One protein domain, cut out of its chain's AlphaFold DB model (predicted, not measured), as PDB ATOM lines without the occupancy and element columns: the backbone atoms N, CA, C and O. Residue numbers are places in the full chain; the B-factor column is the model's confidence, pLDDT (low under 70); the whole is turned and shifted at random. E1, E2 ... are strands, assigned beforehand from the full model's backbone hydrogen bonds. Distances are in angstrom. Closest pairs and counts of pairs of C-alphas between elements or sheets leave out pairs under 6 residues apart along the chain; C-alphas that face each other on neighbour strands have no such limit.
ATOM      1  N   THR A  71      48.588  43.728   8.462       89.69
ATOM      2  CA  THR A  71      48.731  44.965   9.238       89.69
ATOM      3  C   THR A  71      47.870  44.945  10.495       89.69
ATOM      4  O   THR A  71      46.993  44.096  10.664       89.69
ATOM      5  N   LYS A  72      48.143  45.876  11.408       84.50
ATOM      6  CA  LYS A  72      47.277  46.161  12.547       84.50
ATOM      7  C   LYS A  72      46.901  47.624  12.524       84.50
ATOM      8  O   LYS A  72      47.763  48.491  12.409       84.50
ATOM      9  N   VAL A  73      45.614  47.872  12.689       79.12
ATOM     10  CA  VAL A  73      45.065  49.216  12.788       79.12
ATOM     11  C   VAL A  73      44.574  49.405  14.219       79.12
ATOM     12  O   VAL A  73      43.883  48.542  14.774       79.12
ATOM     13  N   LYS A  74      45.007  50.509  14.826       71.00
ATOM     14  CA  LYS A  74      44.478  51.006  16.096       71.00
ATOM     15  C   LYS A  74      43.306  51.939  15.807       71.00
ATOM     16  O   LYS A  74      43.202  52.454  14.699       71.00
ATOM     17  N   ASP A  75      42.434  52.123  16.789       64.19
ATOM     18  CA  ASP A  75      41.392  53.160  16.752       64.19
ATOM     19  C   ASP A  75      40.327  52.972  15.651       64.19
ATOM     20  O   ASP A  75      39.678  53.919  15.213       64.19
ATOM     21  N   ILE A  76      40.105  51.731  15.196       61.31
ATOM     22  CA  ILE A  76      38.840  51.395  14.530       61.31
ATOM     23  C   ILE A  76      37.820  51.217  15.647       61.31
ATOM     24  O   ILE A  76      37.796  50.164  16.274       61.31
ATOM     25  N   ASP A  77      37.001  52.224  15.918       57.84
ATOM     26  CA  ASP A  77      35.976  52.122  16.953       57.84
ATOM     27  C   ASP A  77      34.771  51.328  16.439       57.84
ATOM     28  O   ASP A  77      34.041  51.770  15.547       57.84
ATOM     29  N   PHE A  78      34.522  50.153  17.023       57.41
ATOM     30  CA  PHE A  78      33.211  49.523  16.887       57.41
ATOM     31  C   PHE A  78      32.251  50.137  17.893       57.41
ATOM     32  O   PHE A  78      32.478  50.111  19.101       57.41
ATOM     33  N   ILE A  79      31.146  50.654  17.369       56.62
ATOM     34  CA  ILE A  79      30.075  51.235  18.161       56.62
ATOM     35  C   ILE A  79      29.028  50.147  18.409       56.62
ATOM     36  O   ILE A  79      28.219  49.829  17.536       56.62
ATOM     37  N   ALA A  80      29.031  49.563  19.608       55.56
ATOM     38  CA  ALA A  80      27.967  48.657  20.019       55.56
ATOM     39  C   ALA A  80      26.703  49.457  20.367       55.56
ATOM     40  O   ALA A  80      26.718  50.302  21.259       55.56
ATOM     41  N   LYS A  81      25.593  49.170  19.675       56.72
ATOM     42  CA  LYS A  81      24.270  49.714  19.999       56.72
ATOM     43  C   LYS A  81      23.392  48.609  20.570       56.72
ATOM     44  O   LYS A  81      22.861  47.784  19.832       56.72
ATOM     45  N   ALA A  82      23.201  48.617  21.882       56.09
ATOM     46  CA  ALA A  82      22.179  47.798  22.518       56.09
ATOM     47  C   ALA A  82      20.841  48.544  22.469       56.09
ATOM     48  O   ALA A  82      20.738  49.689  22.904       56.09
ATOM     49  N   THR A  83      19.810  47.915  21.911       53.22
ATOM     50  CA  THR A  83      18.437  48.433  21.940       53.22
ATOM     51  C   THR A  83      17.563  47.376  22.586       53.22
ATOM     52  O   THR A  83      17.388  46.289  22.041       53.22
ATOM     53  N   TYR A  84      17.049  47.677  23.772       56.06
ATOM     54  CA  TYR A  84      16.088  46.814  24.439       56.06
ATOM     55  C   TYR A  84      14.707  47.016  23.806       56.06
ATOM     56  O   TYR A  84      14.191  48.133  23.798       56.06
ATOM     57  N   VAL A  85      14.121  45.940  23.276       60.16
ATOM     58  CA  VAL A  85      12.767  45.934  22.706       60.16
ATOM     59  C   VAL A  85      11.871  45.071  23.605       60.16
ATOM     60  O   VAL A  85      11.909  43.845  23.497       60.16
ATOM     61  N   PRO A  86      11.108  45.669  24.539       57.25
ATOM     62  CA  PRO A  86      10.118  44.942  25.332       57.25
ATOM     63  C   PRO A  86       8.856  44.634  24.513       57.25
ATOM     64  O   PRO A  86       8.543  45.342  23.556       57.25
ATOM     65  N   SER A  87       8.108  43.599  24.912       58.44
ATOM     66  CA  SER A  87       6.825  43.255  24.284       58.44
ATOM     67  C   SER A  87       5.745  44.321  24.521       58.44
ATOM     68  O   SER A  87       5.843  45.150  25.427       58.44
ATOM     69  N   GLU A  88       4.711  44.282  23.680       60.06
ATOM     70  CA  GLU A  88       3.692  45.320  23.482       60.06
ATOM     71  C   GLU A  88       3.023  45.816  24.788       60.06
ATOM     72  O   GLU A  88       2.605  45.008  25.615       60.06
ATOM     73  N   ASN A  89       2.890  47.154  24.925       53.56
ATOM     74  CA  ASN A  89       2.063  47.930  25.888       53.56
ATOM     75  C   ASN A  89       2.714  48.811  26.987       53.56
ATOM     76  O   ASN A  89       2.069  49.052  28.009       53.56
ATOM     77  N   LYS A  90       3.897  49.428  26.813       52.09
ATOM     78  CA  LYS A  90       4.329  50.548  27.703       52.09
ATOM     79  C   LYS A  90       4.971  51.718  26.943       52.09
ATOM     80  O   LYS A  90       5.520  51.513  25.874       52.09
ATOM     81  N   LYS A  91       4.883  52.949  27.479       48.44
ATOM     82  CA  LYS A  91       5.651  54.132  27.017       48.44
ATOM     83  C   LYS A  91       7.027  54.135  27.698       48.44
ATOM     84  O   LYS A  91       7.091  53.841  28.890       48.44
ATOM     85  N   PHE A  92       8.101  54.469  26.974       56.19
ATOM     86  CA  PHE A  92       9.483  54.260  27.440       56.19
ATOM     87  C   PHE A  92      10.415  55.469  27.283       56.19
ATOM     88  O   PHE A  92      10.280  56.275  26.364       56.19
ATOM     89  N   LEU A  93      11.413  55.497  28.175       42.25
ATOM     90  CA  LEU A  93      12.680  56.214  28.056       42.25
ATOM     91  C   LEU A  93      13.701  55.270  27.399       42.25
ATOM     92  O   LEU A  93      13.915  54.165  27.896       42.25
ATOM     93  N   SER A  94      14.320  55.697  26.298       47.31
ATOM     94  CA  SER A  94      15.398  54.956  25.631       47.31
ATOM     95  C   SER A  94      16.744  55.548  26.030       47.31
ATOM     96  O   SER A  94      16.988  56.734  25.809       47.31
ATOM     97  N   LEU A  95      17.617  54.731  26.620       42.72
ATOM     98  CA  LEU A  95      19.008  55.087  26.884       42.72
ATOM     99  C   LEU A  95      19.874  54.367  25.853       42.72
ATOM    100  O   LEU A  95      19.945  53.141  25.839       42.72
ATOM    101  N   THR A  96      20.506  55.135  24.968       47.91
ATOM    102  CA  THR A  96      21.507  54.627  24.024       47.91
ATOM    103  C   THR A  96      22.878  55.042  24.535       47.91
ATOM    104  O   THR A  96      23.160  56.233  24.637       47.91
ATOM    105  N   GLY A  97      23.706  54.063  24.887       45.25
ATOM    106  CA  GLY A  97      25.110  54.271  25.225       45.25
ATOM    107  C   GLY A  97      26.001  53.791  24.086       45.25
ATOM    108  O   GLY A  97      25.672  52.811  23.420       45.25
ATOM    109  N   TYR A  98      27.122  54.473  23.889       51.16
ATOM    110  CA  TYR A  98      28.176  54.073  22.966       51.16
ATOM    111  C   TYR A  98      29.467  53.929  23.763       51.16
ATOM    112  O   TYR A  98      29.796  54.800  24.568       51.16
ATOM    113  N   THR A  99      30.192  52.837  23.555       53.06
ATOM    114  CA  THR A  99      31.525  52.651  24.127       53.06
ATOM    115  C   THR A  99      32.438  52.085  23.040       53.06
ATOM    116  O   THR A  99      32.012  51.163  22.338       53.06
ATOM    117  N   PRO A 100      33.633  52.662  22.830       58.41
ATOM    118  CA  PRO A 100      34.634  52.067  21.959       58.41
ATOM    119  C   PRO A 100      35.175  50.805  22.636       58.41
ATOM    120  O   PRO A 100      35.569  50.838  23.799       58.41
ATOM    121  N   LEU A 101      35.141  49.681  21.924       60.28
ATOM    122  CA  LEU A 101      35.466  48.365  22.483       60.28
ATOM    123  C   LEU A 101      36.845  47.831  22.059       60.28
ATOM    124  O   LEU A 101      37.218  46.740  22.458       60.28
ATOM    125  N   ASN A 102      37.625  48.540  21.245       62.38
ATOM    126  CA  ASN A 102      38.739  47.894  20.550       62.38
ATOM    127  C   ASN A 102      40.118  48.177  21.141       62.38
ATOM    128  O   ASN A 102      40.560  49.320  21.164       62.38
ATOM    129  N   ASP A 103      40.858  47.108  21.450       68.06
ATOM    130  CA  ASP A 103      42.297  47.194  21.735       68.06
ATOM    131  C   ASP A 103      43.114  47.309  20.437       68.06
ATOM    132  O   ASP A 103      43.953  48.195  20.265       68.06
ATOM    133  N   TYR A 104      42.880  46.396  19.490       75.12
ATOM    134  CA  TYR A 104      43.466  46.438  18.149       75.12
ATOM    135  C   TYR A 104      42.673  45.575  17.166       75.12
ATOM    136  O   TYR A 104      42.056  44.575  17.538       75.12
ATOM    137  N   THR A 105      42.759  45.923  15.881       84.06
ATOM    138  CA  THR A 105      42.219  45.120  14.780       84.06
ATOM    139  C   THR A 105      43.358  44.646  13.889       84.06
ATOM    140  O   THR A 105      44.108  45.449  13.337       84.06
ATOM    141  N   SER A 106      43.507  43.329  13.757       88.69
ATOM    142  CA  SER A 106      44.422  42.721  12.789       88.69
ATOM    143  C   SER A 106      43.708  42.588  11.454       88.69
ATOM    144  O   SER A 106      42.592  42.071  11.413       88.69
ATOM    145  N   ILE A 107      44.352  43.043  10.385       89.50
ATOM    146  CA  ILE A 107      43.828  43.004   9.022       89.50
ATOM    147  C   ILE A 107      44.780  42.184   8.160       89.50
ATOM    148  O   ILE A 107      46.003  42.341   8.226       89.50
ATOM    149  N   TYR A 108      44.198  41.319   7.346       92.94
ATOM    150  CA  TYR A 108      44.884  40.537   6.336       92.94
ATOM    151  C   TYR A 108      44.204  40.769   4.991       92.94
ATOM    152  O   TYR A 108      42.979  40.704   4.890       92.94
ATOM    153  N   ILE A 109      45.007  41.042   3.970       93.38
ATOM    154  CA  ILE A 109      44.550  41.149   2.587       93.38
ATOM    155  C   ILE A 109      45.395  40.189   1.764       93.38
ATOM    156  O   ILE A 109      46.621  40.263   1.804       93.38
ATOM    157  N   GLY A 110      44.740  39.300   1.031       93.69
ATOM    158  CA  GLY A 110      45.373  38.327   0.152       93.69
ATOM    159  C   GLY A 110      44.789  38.397  -1.251       93.69
ATOM    160  O   GLY A 110      43.592  38.620  -1.424       93.69
ATOM    161  N   TYR A 111      45.635  38.186  -2.247       95.94
ATOM    162  CA  TYR A 111      45.245  37.939  -3.626       95.94
ATOM    163  C   TYR A 111      45.778  36.573  -4.041       95.94
ATOM    164  O   TYR A 111      46.978  36.321  -3.940       95.94
ATOM    165  N   GLU A 112      44.886  35.716  -4.520       95.31
ATOM    166  CA  GLU A 112      45.177  34.363  -4.979       95.31
ATOM    167  C   GLU A 112      44.843  34.233  -6.469       95.31
ATOM    168  O   GLU A 112      43.770  34.649  -6.919       95.31
ATOM    169  N   HIS A 113      45.748  33.621  -7.236       93.81
ATOM    170  CA  HIS A 113      45.530  33.254  -8.632       93.81
ATOM    171  C   HIS A 113      45.634  31.738  -8.811       93.81
ATOM    172  O   HIS A 113      46.711  31.151  -8.667       93.81
ATOM    173  N   TYR A 114      44.512  31.116  -9.169       90.00
ATOM    174  CA  TYR A 114      44.390  29.692  -9.455       90.00
ATOM    175  C   TYR A 114      44.575  29.444 -10.950       90.00
ATOM    176  O   TYR A 114      43.681  29.714 -11.757       90.00
ATOM    177  N   PHE A 115      45.713  28.870 -11.332       85.88
ATOM    178  CA  PHE A 115      46.034  28.651 -12.745       85.88
ATOM    179  C   PHE A 115      45.112  27.626 -13.409       85.88
ATOM    180  O   PHE A 115      44.686  27.814 -14.548       85.88
ATOM    181  N   HIS A 116      44.770  26.560 -12.688       82.38
ATOM    182  CA  HIS A 116      44.044  25.417 -13.242       82.38
ATOM    183  C   HIS A 116      42.583  25.727 -13.607       82.38
ATOM    184  O   HIS A 116      42.043  25.105 -14.517       82.38
ATOM    185  N   ILE A 117      41.951  26.686 -12.924       85.50
ATOM    186  CA  ILE A 117      40.570  27.135 -13.190       85.50
ATOM    187  C   ILE A 117      40.507  28.580 -13.700       85.50
ATOM    188  O   ILE A 117      39.422  29.115 -13.905       85.50
ATOM    189  N   LYS A 118      41.666  29.218 -13.931       89.62
ATOM    190  CA  LYS A 118      41.786  30.630 -14.337       89.62
ATOM    191  C   LYS A 118      40.948  31.558 -13.453       89.62
ATOM    192  O   LYS A 118      40.230  32.428 -13.944       89.62
ATOM    193  N   GLN A 119      41.044  31.349 -12.147       92.31
ATOM    194  CA  GLN A 119      40.259  32.068 -11.153       92.31
ATOM    195  C   GLN A 119      41.152  33.000 -10.349       92.31
ATOM    196  O   GLN A 119      42.261  32.632  -9.967       92.31
ATOM    197  N   ASN A 120      40.644  34.189 -10.046       94.88
ATOM    198  CA  ASN A 120      41.252  35.080  -9.071       94.88
ATOM    199  C   ASN A 120      40.353  35.164  -7.844       94.88
ATOM    200  O   ASN A 120      39.125  35.196  -7.976       94.88
ATOM    201  N   LYS A 121      40.971  35.239  -6.669       95.44
ATOM    202  CA  LYS A 121      40.275  35.439  -5.405       95.44
ATOM    203  C   LYS A 121      40.969  36.529  -4.599       95.44
ATOM    204  O   LYS A 121      42.187  36.513  -4.458       95.44
ATOM    205  N   ILE A 122      40.198  37.473  -4.078       95.81
ATOM    206  CA  ILE A 122      40.664  38.453  -3.098       95.81
ATOM    207  C   ILE A 122      40.082  38.060  -1.746       95.81
ATOM    208  O   ILE A 122      38.869  37.899  -1.612       95.81
ATOM    209  N   THR A 123      40.948  37.929  -0.752       95.56
ATOM    210  CA  THR A 123      40.598  37.596   0.626       95.56
ATOM    211  C   THR A 123      40.841  38.821   1.494       95.56
ATOM    212  O   THR A 123      41.953  39.340   1.529       95.56
ATOM    213  N   ILE A 124      39.818  39.282   2.208       94.25
ATOM    214  CA  ILE A 124      39.935  40.376   3.179       94.25
ATOM    215  C   ILE A 124      39.472  39.843   4.525       94.25
ATOM    216  O   ILE A 124      38.297  39.522   4.686       94.25
ATOM    217  N   SER A 125      40.377  39.766   5.493       93.94
ATOM    218  CA  SER A 125      40.081  39.282   6.839       93.94
ATOM    219  C   SER A 125      40.364  40.351   7.877       93.94
ATOM    220  O   SER A 125      41.373  41.051   7.815       93.94
ATOM    221  N   ALA A 126      39.499  40.420   8.882       91.38
ATOM    222  CA  ALA A 126      39.694  41.227  10.071       91.38
ATOM    223  C   ALA A 126      39.472  40.377  11.326       91.38
ATOM    224  O   ALA A 126      38.597  39.506  11.364       91.38
ATOM    225  N   LYS A 127      40.266  40.628  12.367       91.00
ATOM    226  CA  LYS A 127      40.061  40.087  13.715       91.00
ATOM    227  C   LYS A 127      40.333  41.175  14.741       91.00
ATOM    228  O   LYS A 127      41.423  41.746  14.751       91.00
ATOM    229  N   SER A 128      39.369  41.404  15.618       88.06
ATOM    230  CA  SER A 128      39.414  42.446  16.643       88.06
ATOM    231  C   SER A 128      39.094  41.849  17.999       88.06
ATOM    232  O   SER A 128      38.275  40.934  18.093       88.06
ATOM    233  N   PHE A 129      39.735  42.374  19.036       85.00
ATOM    234  CA  PHE A 129      39.427  42.053  20.426       85.00
ATOM    235  C   PHE A 129      38.566  43.182  20.994       85.00
ATOM    236  O   PHE A 129      39.001  44.332  20.983       85.00
ATOM    237  N   LEU A 130      37.336  42.842  21.400       75.88
ATOM    238  CA  LEU A 130      36.336  43.798  21.895       75.88
ATOM    239  C   LEU A 130      36.400  43.987  23.421       75.88
ATOM    240  O   LEU A 130      35.856  44.940  23.966       75.88
ATOM    241  N   TYR A 131      36.939  43.002  24.139       74.44
ATOM    242  CA  TYR A 131      37.091  43.057  25.591       74.44
ATOM    243  C   TYR A 131      38.031  41.943  26.052       74.44
ATOM    244  O   TYR A 131      37.665  40.769  25.967       74.44
ATOM    245  N   ASP A 132      39.217  42.306  26.551       82.62
ATOM    246  CA  ASP A 132      40.264  41.369  26.989       82.62
ATOM    247  C   ASP A 132      40.561  40.317  25.901       82.62
ATOM    248  O   ASP A 132      41.243  40.586  24.915       82.62
ATOM    249  N   LYS A 133      39.990  39.118  26.027       87.75
ATOM    250  CA  LYS A 133      40.215  37.990  25.110       87.75
ATOM    251  C   LYS A 133      39.016  37.655  24.244       87.75
ATOM    252  O   LYS A 133      39.089  36.719  23.442       87.75
ATOM    253  N   PHE A 134      37.913  38.385  24.406       89.00
ATOM    254  CA  PHE A 134      36.767  38.230  23.533       89.00
ATOM    255  C   PHE A 134      37.080  38.836  22.169       89.00
ATOM    256  O   PHE A 134      37.288  40.045  22.043       89.00
ATOM    257  N   PHE A 135      37.093  37.993  21.145       90.50
ATOM    258  CA  PHE A 135      37.373  38.387  19.780       90.50
ATOM    259  C   PHE A 135      36.158  38.206  18.879       90.50
ATOM    260  O   PHE A 135      35.333  37.310  19.071       90.50
ATOM    261  N   VAL A 136      36.122  39.015  17.827       90.50
ATOM    262  CA  VAL A 136      35.276  38.824  16.650       90.50
ATOM    263  C   VAL A 136      36.179  38.835  15.427       90.50
ATOM    264  O   VAL A 136      37.123  39.621  15.337       90.50
ATOM    265  N   SER A 137      35.921  37.935  14.488       92.00
ATOM    266  CA  SER A 137      36.648  37.848  13.234       92.00
ATOM    267  C   SER A 137      35.703  37.573  12.078       92.00
ATOM    268  O   SER A 137      34.756  36.797  12.203       92.00
ATOM    269  N   GLY A 138      35.994  38.202  10.947       92.81
ATOM    270  CA  GLY A 138      35.287  38.004   9.693       92.81
ATOM    271  C   GLY A 138      36.266  37.943   8.532       92.81
ATOM    272  O   GLY A 138      37.323  38.572   8.571       92.81
ATOM    273  N   THR A 139      35.913  37.179   7.506       94.56
ATOM    274  CA  THR A 139      36.617  37.155   6.223       94.56
ATOM    275  C   THR A 139      35.620  37.294   5.093       94.56
ATOM    276  O   THR A 139      34.531  36.735   5.160       94.56
ATOM    277  N   ILE A 140      36.005  38.025   4.057       94.88
ATOM    278  CA  ILE A 140      35.279  38.171   2.802       94.88
ATOM    279  C   ILE A 140      36.141  37.588   1.684       94.88
ATOM    280  O   ILE A 140      37.340  37.865   1.627       94.88
ATOM    281  N   PHE A 141      35.518  36.816   0.797       94.81
ATOM    282  CA  PHE A 141      36.142  36.220  -0.376       94.81
ATOM    283  C   PHE A 141      35.459  36.748  -1.640       94.81
ATOM    284  O   PHE A 141      34.257  36.571  -1.838       94.81
ATOM    285  N   LEU A 142      36.225  37.415  -2.500       94.56
ATOM    286  CA  LEU A 142      35.742  37.977  -3.758       94.56
ATOM    287  C   LEU A 142      36.354  37.211  -4.921       94.56
ATOM    288  O   LEU A 142      37.571  37.186  -5.077       94.56
ATOM    289  N   TYR A 143      35.504  36.617  -5.747       94.69
ATOM    290  CA  TYR A 143      35.881  35.761  -6.865       94.69
ATOM    291  C   TYR A 143      35.727  36.534  -8.179       94.69
ATOM    292  O   TYR A 143      34.715  37.200  -8.384       94.69
ATOM    293  N   SER A 144      36.711  36.457  -9.083       95.31
ATOM    294  CA  SER A 144      36.634  37.152 -10.381       95.31
ATOM    295  C   SER A 144      35.558  36.595 -11.311       95.31
ATOM    296  O   SER A 144      35.021  37.328 -12.133       95.31
ATOM    297  N   ASN A 145      35.279  35.298 -11.203       92.62
ATOM    298  CA  ASN A 145      34.195  34.621 -11.904       92.62
ATOM    299  C   ASN A 145      33.441  33.725 -10.912       92.62
ATOM    300  O   ASN A 145      34.057  32.854 -10.296       92.62
ATOM    301  N   LEU A 146      32.140  33.962 -10.738       89.31
ATOM    302  CA  LEU A 146      31.297  33.188  -9.823       89.31
ATOM    303  C   LEU A 146      30.949  31.804 -10.389       89.31
ATOM    304  O   LEU A 146      30.781  30.879  -9.608       89.31
ATOM    305  N   ASP A 147      30.943  31.626 -11.714       89.50
ATOM    306  CA  ASP A 147      30.652  30.328 -12.350       89.50
ATOM    307  C   ASP A 147      31.751  29.288 -12.089       89.50
ATOM    308  O   ASP A 147      31.525  28.082 -12.144       89.50
ATOM    309  N   ASN A 148      32.966  29.763 -11.810       90.50
ATOM    310  CA  ASN A 148      34.112  28.926 -11.460       90.50
ATOM    311  C   ASN A 148      34.183  28.617  -9.959       90.50
ATOM    312  O   ASN A 148      35.043  27.838  -9.545       90.50
ATOM    313  N   GLN A 149      33.352  29.273  -9.144       89.12
ATOM    314  CA  GLN A 149      33.345  29.073  -7.707       89.12
ATOM    315  C   GLN A 149      32.718  27.720  -7.386       89.12
ATOM    316  O   GLN A 149      31.642  27.378  -7.869       89.12
ATOM    317  N   THR A 150      33.390  26.946  -6.547       84.25
ATOM    318  CA  THR A 150      32.913  25.620  -6.160       84.25
ATOM    319  C   THR A 150      31.886  25.690  -5.032       84.25
ATOM    320  O   THR A 150      31.830  26.647  -4.249       84.25
ATOM    321  N   ASP A 151      31.129  24.605  -4.874       81.56
ATOM    322  CA  ASP A 151      30.200  24.432  -3.757       81.56
ATOM    323  C   ASP A 151      30.894  24.421  -2.393       81.56
ATOM    324  O   ASP A 151      30.216  24.539  -1.390       81.56
ATOM    325  N   LEU A 152      32.220  24.266  -2.325       81.19
ATOM    326  CA  LEU A 152      32.980  24.241  -1.069       81.19
ATOM    327  C   LEU A 152      33.570  25.603  -0.692       81.19
ATOM    328  O   LEU A 152      33.988  25.808   0.448       81.19
ATOM    329  N   GLU A 153      33.638  26.527  -1.642       87.81
ATOM    330  CA  GLU A 153      34.187  27.861  -1.435       87.81
ATOM    331  C   GLU A 153      33.122  28.766  -0.836       87.81
ATOM    332  O   GLU A 153      32.027  28.811  -1.366       87.81
ATOM    333  N   SER A 154      33.422  29.523   0.218       90.38
ATOM    334  CA  SER A 154      32.485  30.506   0.783       90.38
ATOM    335  C   SER A 154      32.662  31.891   0.167       90.38
ATOM    336  O   SER A 154      33.750  32.230  -0.297       90.38
ATOM    337  N   ASP A 155      31.627  32.720   0.273       92.31
ATOM    338  CA  ASP A 155      31.661  34.164   0.014       92.31
ATOM    339  C   ASP A 155      32.174  34.950   1.231       92.31
ATOM    340  O   ASP A 155      32.798  36.003   1.096       92.31
ATOM    341  N   TYR A 156      31.944  34.430   2.440       91.75
ATOM    342  CA  TYR A 156      32.483  34.987   3.676       91.75
ATOM    343  C   TYR A 156      32.733  33.905   4.734       91.75
ATOM    344  O   TYR A 156      32.442  32.726   4.566       91.75
ATOM    345  N   SER A 157      33.305  34.287   5.861       92.19
ATOM    346  CA  SER A 157      33.325  33.460   7.062       92.19
ATOM    347  C   SER A 157      33.354  34.358   8.281       92.19
ATOM    348  O   SER A 157      33.724  35.530   8.202       92.19
ATOM    349  N   TYR A 158      32.927  33.826   9.416       91.69
ATOM    350  CA  TYR A 158      32.982  34.553  10.670       91.69
ATOM    351  C   TYR A 158      33.214  33.602  11.836       91.69
ATOM    352  O   TYR A 158      32.873  32.415  11.803       91.69
ATOM    353  N   SER A 159      33.835  34.143  12.873       93.44
ATOM    354  CA  SER A 159      34.039  33.466  14.142       93.44
ATOM    355  C   SER A 159      34.111  34.487  15.262       93.44
ATOM    356  O   SER A 159      34.458  35.647  15.051       93.44
ATOM    357  N   PHE A 160      33.776  34.057  16.463       93.38
ATOM    358  CA  PHE A 160      33.910  34.872  17.658       93.38
ATOM    359  C   PHE A 160      34.065  33.960  18.860       93.38
ATOM    360  O   PHE A 160      33.745  32.767  18.808       93.38
ATOM    361  N   GLY A 161      34.551  34.518  19.955       93.62
ATOM    362  CA  GLY A 161      34.687  33.770  21.188       93.62
ATOM    363  C   GLY A 161      35.781  34.316  22.075       93.62
ATOM    364  O   GLY A 161      36.218  35.447  21.918       93.62
ATOM    365  N   TRP A 162      36.209  33.491  23.014       92.38
ATOM    366  CA  TRP A 162      37.237  33.790  23.992       92.38
ATOM    367  C   TRP A 162      38.508  33.010  23.658       92.38
ATOM    368  O   TRP A 162      38.480  31.779  23.624       92.38
ATOM    369  N   GLU A 163      39.617  33.705  23.407       90.38
ATOM    370  CA  GLU A 163      40.900  33.081  23.055       90.38
ATOM    371  C   GLU A 163      41.968  33.376  24.113       90.38
ATOM    372  O   GLU A 163      42.440  34.502  24.251       90.38
ATOM    373  N   ASP A 164      42.386  32.343  24.846       89.94
ATOM    374  CA  ASP A 164      43.485  32.405  25.806       89.94
ATOM    375  C   ASP A 164      44.572  31.402  25.412       89.94
ATOM    376  O   ASP A 164      44.412  30.188  25.525       89.94
ATOM    377  N   ASN A 165      45.689  31.925  24.907       84.19
ATOM    378  CA  ASN A 165      46.803  31.116  24.414       84.19
ATOM    379  C   ASN A 165      47.763  30.647  25.514       84.19
ATOM    380  O   ASN A 165      48.729  29.946  25.205       84.19
ATOM    381  N   ARG A 166      47.541  31.050  26.768       89.75
ATOM    382  CA  ARG A 166      48.413  30.686  27.885       89.75
ATOM    383  C   ARG A 166      48.194  29.218  28.293       89.75
ATOM    384  O   ARG A 166      47.071  28.725  28.180       89.75
ATOM    385  N   PRO A 167      49.235  28.521  28.783       92.31
ATOM    386  CA  PRO A 167      49.093  27.159  29.297       92.31
ATOM    387  C   PRO A 167      48.029  27.068  30.395       92.31
ATOM    388  O   PRO A 167      47.934  27.961  31.235       92.31
ATOM    389  N   TYR A 168      47.241  25.994  30.389       93.12
ATOM    390  CA  TYR A 168      46.152  25.710  31.333       93.12
ATOM    391  C   TYR A 168      44.986  26.713  31.326       93.12
ATOM    392  O   TYR A 168      44.189  26.745  32.265       93.12
ATOM    393  N   HIS A 169      44.849  27.512  30.265       93.25
ATOM    394  CA  HIS A 169      43.694  28.381  30.066       93.25
ATOM    395  C   HIS A 169      42.772  27.867  28.959       93.25
ATOM    396  O   HIS A 169      43.209  27.352  27.929       93.25
ATOM    397  N   LEU A 170      41.470  28.027  29.191       92.62
ATOM    398  CA  LEU A 170      40.423  27.556  28.298       92.62
ATOM    399  C   LEU A 170      40.080  28.628  27.255       92.62
ATOM    400  O   LEU A 170      39.878  29.797  27.580       92.62
ATOM    401  N   SER A 171      39.980  28.197  26.004       94.50
ATOM    402  CA  SER A 171      39.475  28.978  24.878       94.50
ATOM    403  C   SER A 171      38.155  28.388  24.392       94.50
ATOM    404  O   SER A 171      38.015  27.168  24.303       94.50
ATOM    405  N   ILE A 172      37.195  29.249  24.056       94.88
ATOM    406  CA  ILE A 172      35.908  28.871  23.459       94.88
ATOM    407  C   ILE A 172      35.741  29.668  22.179       94.88
ATOM    408  O   ILE A 172      35.773  30.892  22.209       94.88
ATOM    409  N   LYS A 173      35.517  28.996  21.057       93.75
ATOM    410  CA  LYS A 173      35.320  29.631  19.753       93.75
ATOM    411  C   LYS A 173      34.065  29.082  19.107       93.75
ATOM    412  O   LYS A 173      33.947  27.872  18.949       93.75
ATOM    413  N   TYR A 174      33.179  29.965  18.670       93.38
ATOM    414  CA  TYR A 174      32.205  29.644  17.637       93.38
ATOM    415  C   TYR A 174      32.814  29.964  16.270       93.38
ATOM    416  O   TYR A 174      33.410  31.029  16.081       93.38
ATOM    417  N   ALA A 175      32.668  29.059  15.307       91.25
ATOM    418  CA  ALA A 175      33.135  29.251  13.944       91.25
ATOM    419  C   ALA A 175      32.156  28.655  12.940       91.25
ATOM    420  O   ALA A 175      31.686  27.531  13.116       91.25
ATOM    421  N   GLN A 176      31.934  29.368  11.844       84.75
ATOM    422  CA  GLN A 176      31.285  28.797  10.674       84.75
ATOM    423  C   GLN A 176      32.307  27.947   9.897       84.75
ATOM    424  O   GLN A 176      32.882  28.388   8.906       84.75
ATOM    425  N   GLU A 177      32.604  26.752  10.406       66.81
ATOM    426  CA  GLU A 177      33.475  25.764   9.759       66.81
ATOM    427  C   GLU A 177      32.595  24.735   9.022       66.81
ATOM    428  O   GLU A 177      31.589  24.287   9.563       66.81
ATOM    429  N   TYR A 178      32.972  24.352   7.797       61.09
ATOM    430  CA  TYR A 178      32.385  23.273   6.969       61.09
ATOM    431  C   TYR A 178      31.093  23.541   6.196       61.09
ATOM    432  O   TYR A 178      30.744  22.723   5.348       61.09
ATOM    433  N   SER A 179      30.408  24.661   6.421       76.31
ATOM    434  CA  SER A 179      29.275  25.046   5.574       76.31
ATOM    435  C   SER A 179      29.599  26.318   4.789       76.31
ATOM    436  O   SER A 179      29.789  27.366   5.418       76.31
ATOM    437  N   PRO A 180      29.659  26.245   3.448       83.31
ATOM    438  CA  PRO A 180      29.967  27.385   2.602       83.31
ATOM    439  C   PRO A 180      28.916  28.471   2.786       83.31
ATOM    440  O   PRO A 180      27.720  28.210   2.648       83.31
ATOM    441  N   THR A 181      29.331  29.687   3.130       88.94
ATOM    442  CA  THR A 181      28.388  30.801   3.257       88.94
ATOM    443  C   THR A 181      28.245  31.523   1.931       88.94
ATOM    444  O   THR A 181      29.200  31.662   1.167       88.94
ATOM    445  N   ARG A 182      27.037  32.013   1.675       89.44
ATOM    446  CA  ARG A 182      26.688  32.768   0.476       89.44
ATOM    447  C   ARG A 182      26.204  34.158   0.855       89.44
ATOM    448  O   ARG A 182      25.672  34.346   1.951       89.44
ATOM    449  N   TRP A 183      26.357  35.128  -0.038       86.94
ATOM    450  CA  TRP A 183      25.746  36.450   0.132       86.94
ATOM    451  C   TRP A 183      24.225  36.414   0.036       86.94
ATOM    452  O   TRP A 183      23.781  35.811  -0.927       86.94
ATOM    453  N   PRO A 184      23.452  37.134   0.880       83.56
ATOM    454  CA  PRO A 184      21.977  37.095   0.942       83.56
ATOM    455  C   PRO A 184      21.193  37.277  -0.369       83.56
ATOM    456  O   PRO A 184      19.997  37.000  -0.407       83.56
ATOM    457  N   TRP A 185      21.839  37.767  -1.427       85.38
ATOM    458  CA  TRP A 185      21.267  37.953  -2.761       85.38
ATOM    459  C   TRP A 185      21.565  36.806  -3.742       85.38
ATOM    460  O   TRP A 185      21.187  36.902  -4.907       85.38
ATOM    461  N   ARG A 186      22.244  35.735  -3.316       85.06
ATOM    462  CA  ARG A 186      22.439  34.517  -4.118       85.06
ATOM    463  C   ARG A 186      21.236  33.581  -4.001       85.06
ATOM    464  O   ARG A 186      20.536  33.554  -2.992       85.06
ATOM    465  N   GLU A 187      20.995  32.789  -5.040       77.69
ATOM    466  CA  GLU A 187      19.882  31.826  -5.051       77.69
ATOM    467  C   GLU A 187      20.152  30.600  -4.160       77.69
ATOM    468  O   GLU A 187      19.230  29.940  -3.678       77.69
ATOM    469  N   GLU A 188      21.427  30.302  -3.914       77.75
ATOM    470  CA  GLU A 188      21.872  29.176  -3.097       77.75
ATOM    471  C   GLU A 188      21.524  29.369  -1.612       77.75
ATOM    472  O   GLU A 188      21.651  30.458  -1.046       77.75
ATOM    473  N   LYS A 189      21.098  28.285  -0.952       68.56
ATOM    474  CA  LYS A 189      20.694  28.325   0.459       68.56
ATOM    475  C   LYS A 189      21.870  28.695   1.361       68.56
ATOM    476  O   LYS A 189      22.906  28.036   1.354       68.56
ATOM    477  N   TYR A 190      21.651  29.688   2.217       70.62
ATOM    478  CA  TYR A 190      22.587  30.059   3.274       70.62
ATOM    479  C   TYR A 190      22.639  28.985   4.354       70.62
ATOM    480  O   TYR A 190      21.585  28.519   4.803       70.62
ATOM    481  N   PRO A 191      23.832  28.627   4.843       71.94
ATOM    482  CA  PRO A 191      23.916  27.815   6.034       71.94
ATOM    483  C   PRO A 191      23.425  28.640   7.225       71.94
ATOM    484  O   PRO A 191      23.833  29.784   7.440       71.94
ATOM    485  N   ALA A 192      22.494  28.071   7.988       73.31
ATOM    486  CA  ALA A 192      21.962  28.720   9.178       73.31
ATOM    487  C   ALA A 192      23.070  28.900  10.224       73.31
ATOM    488  O   ALA A 192      23.994  28.094  10.291       73.31
ATOM    489  N   PHE A 193      22.942  29.884  11.115       77.31
ATOM    490  CA  PHE A 193      23.826  30.012  12.284       77.31
ATOM    491  C   PHE A 193      23.918  28.704  13.102       77.31
ATOM    492  O   PHE A 193      24.939  28.380  13.686       77.31
ATOM    493  N   SER A 194      22.875  27.871  13.094       80.81
ATOM    494  CA  SER A 194      22.900  26.557  13.749       80.81
ATOM    495  C   SER A 194      23.880  25.546  13.139       80.81
ATOM    496  O   SER A 194      24.127  24.513  13.752       80.81
ATOM    497  N   SER A 195      24.425  25.811  11.950       83.50
ATOM    498  CA  SER A 195      25.395  24.935  11.278       83.50
ATOM    499  C   SER A 195      26.850  25.214  11.663       83.50
ATOM    500  O   SER A 195      27.742  24.489  11.224       83.50
ATOM    501  N   GLY A 196      27.109  26.248  12.467       84.44
ATOM    502  CA  GLY A 196      28.446  26.501  12.981       84.44
ATOM    503  C   GLY A 196      28.856  25.534  14.087       84.44
ATOM    504  O   GLY A 196      28.065  24.768  14.638       84.44
ATOM    505  N   LYS A 197      30.137  25.592  14.435       89.62
ATOM    506  CA  LYS A 197      30.783  24.715  15.406       89.62
ATOM    507  C   LYS A 197      31.269  25.515  16.600       89.62
ATOM    508  O   LYS A 197      31.960  26.520  16.444       89.62
ATOM    509  N   ILE A 198      30.984  25.007  17.792       91.75
ATOM    510  CA  ILE A 198      31.622  25.458  19.027       91.75
ATOM    511  C   ILE A 198      32.817  24.546  19.298       91.75
ATOM    512  O   ILE A 198      32.690  23.324  19.323       91.75
ATOM    513  N   SER A 199      33.984  25.147  19.481       92.00
ATOM    514  CA  SER A 199      35.225  24.465  19.830       92.00
ATOM    515  C   SER A 199      35.701  24.950  21.188       92.00
ATOM    516  O   SER A 199      35.734  26.154  21.440       92.00
ATOM    517  N   ILE A 200      36.090  24.005  22.039       93.75
ATOM    518  CA  ILE A 200      36.708  24.267  23.337       93.75
ATOM    519  C   ILE A 200      38.123  23.703  23.278       93.75
ATOM    520  O   ILE A 200      38.310  22.555  22.874       93.75
ATOM    521  N   SER A 201      39.117  24.500  23.648       93.19
ATOM    522  CA  SER A 201      40.516  24.076  23.642       93.19
ATOM    523  C   SER A 201      41.269  24.593  24.859       93.19
ATOM    524  O   SER A 201      40.932  25.626  25.432       93.19
ATOM    525  N   MET A 202      42.298  23.852  25.259       93.38
ATOM    526  CA  MET A 202      43.244  24.235  26.299       93.38
ATOM    527  C   MET A 202      44.615  23.696  25.902       93.38
ATOM    528  O   MET A 202      44.724  22.555  25.453       93.38
ATOM    529  N   LYS A 203      45.647  24.531  26.022       86.31
ATOM    530  CA  LYS A 203      47.037  24.121  25.793       86.31
ATOM    531  C   LYS A 203      47.650  23.686  27.123       86.31
ATOM    532  O   LYS A 203      47.399  24.343  28.132       86.31
ATOM    533  N   PHE A 204      48.415  22.600  27.107       83.12
ATOM    534  CA  PHE A 204      49.151  22.072  28.258       83.12
ATOM    535  C   PHE A 204      50.641  22.354  28.103       83.12
ATOM    536  O   PHE A 204      51.109  22.333  26.941       83.12
TER     537      PHE A 204
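This is residues 71 to 204 of the 204 residues of an uncharacterized protein of hydrothermal vent metagenome (UniProt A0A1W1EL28). The model is one twisted, curled sheet, a single wall of seven strands side by side in chain order, with no named helix over either face; E3, E4 and E2 are its long strands. From the side of the sheet where E1 and E2 lie, the link between these two strands runs far out as an arm, and its residues 86 to 93 stick out. The printed part has 134 residues and seven named strands, E1 to E7, which form an antiparallel meander, each strand the antiparallel neighbour of the one before. The class is all strand, though under half of the residues, 55 of 134, are in named elements. The whole is loose, with a radius of gyration of the C-alphas of 18.8 A, and spans 60 by 47 by 30 A.

The longest strand, E3, holds residues 119 to 131 and measures 38.5 A from first to last C-alpha. E4, residues 134 to 143, measures 30.5 A; E2, residues 105 to 114, 28.8 A; E5, residues 156 to 162, 20.9 A. The shorter strands are E1, residues 71 to 73, E6, residues 170 to 175, and E7, residues 197 to 202. C-alpha 71, where E1 begins, is at (48.731, 44.965, 9.238); C-alpha 119 is at (40.259, 32.068, -11.153); C-alpha 202, where E7 ends, is at (43.244, 24.235, 26.299).

E3 and E4 are an antiparallel hairpin at 167 degrees between directions, with N 126 and O 138 2.9 A apart, within hydrogen-bond range. On the other side of E3, E2 forms a hairpin with it at 166 degrees; N 110 and O 123 are 2.8 A apart. E1 is an edge strand, in a hairpin with E2 at 144 degrees; C-alphas 72 and 106 face each other at 4.5 A, and N 73 and O 105 are 2.9 A apart. E4 and E5 are a hairpin at 170 degrees, with N 137 and O 159 2.8 A apart. E5 and E6 are a hairpin at 159 degrees, with N 162 and O 172 2.8 A apart. E7, the other edge strand, forms a hairpin with E6 at 160 degrees; N 173 and O 199 are 2.9 A apart. E1 and E7 are apart. From edge to edge the strands' lines turn by 98 degrees.

The C-alphas of Lys 91 and His 116 are the two farthest apart, 62.6 A. Residues 86 to 93 stand free; the body without them spans 48 by 46 by 32 A. The printed part has no cut. The links E1 to E2, E4 to E5 and E6 to E7 are long, with 31, 12 and 21 residues. The mean pLDDT of the printed part is 80.7, and residues 75 to 103, 177 to 178 and 189 are under 70.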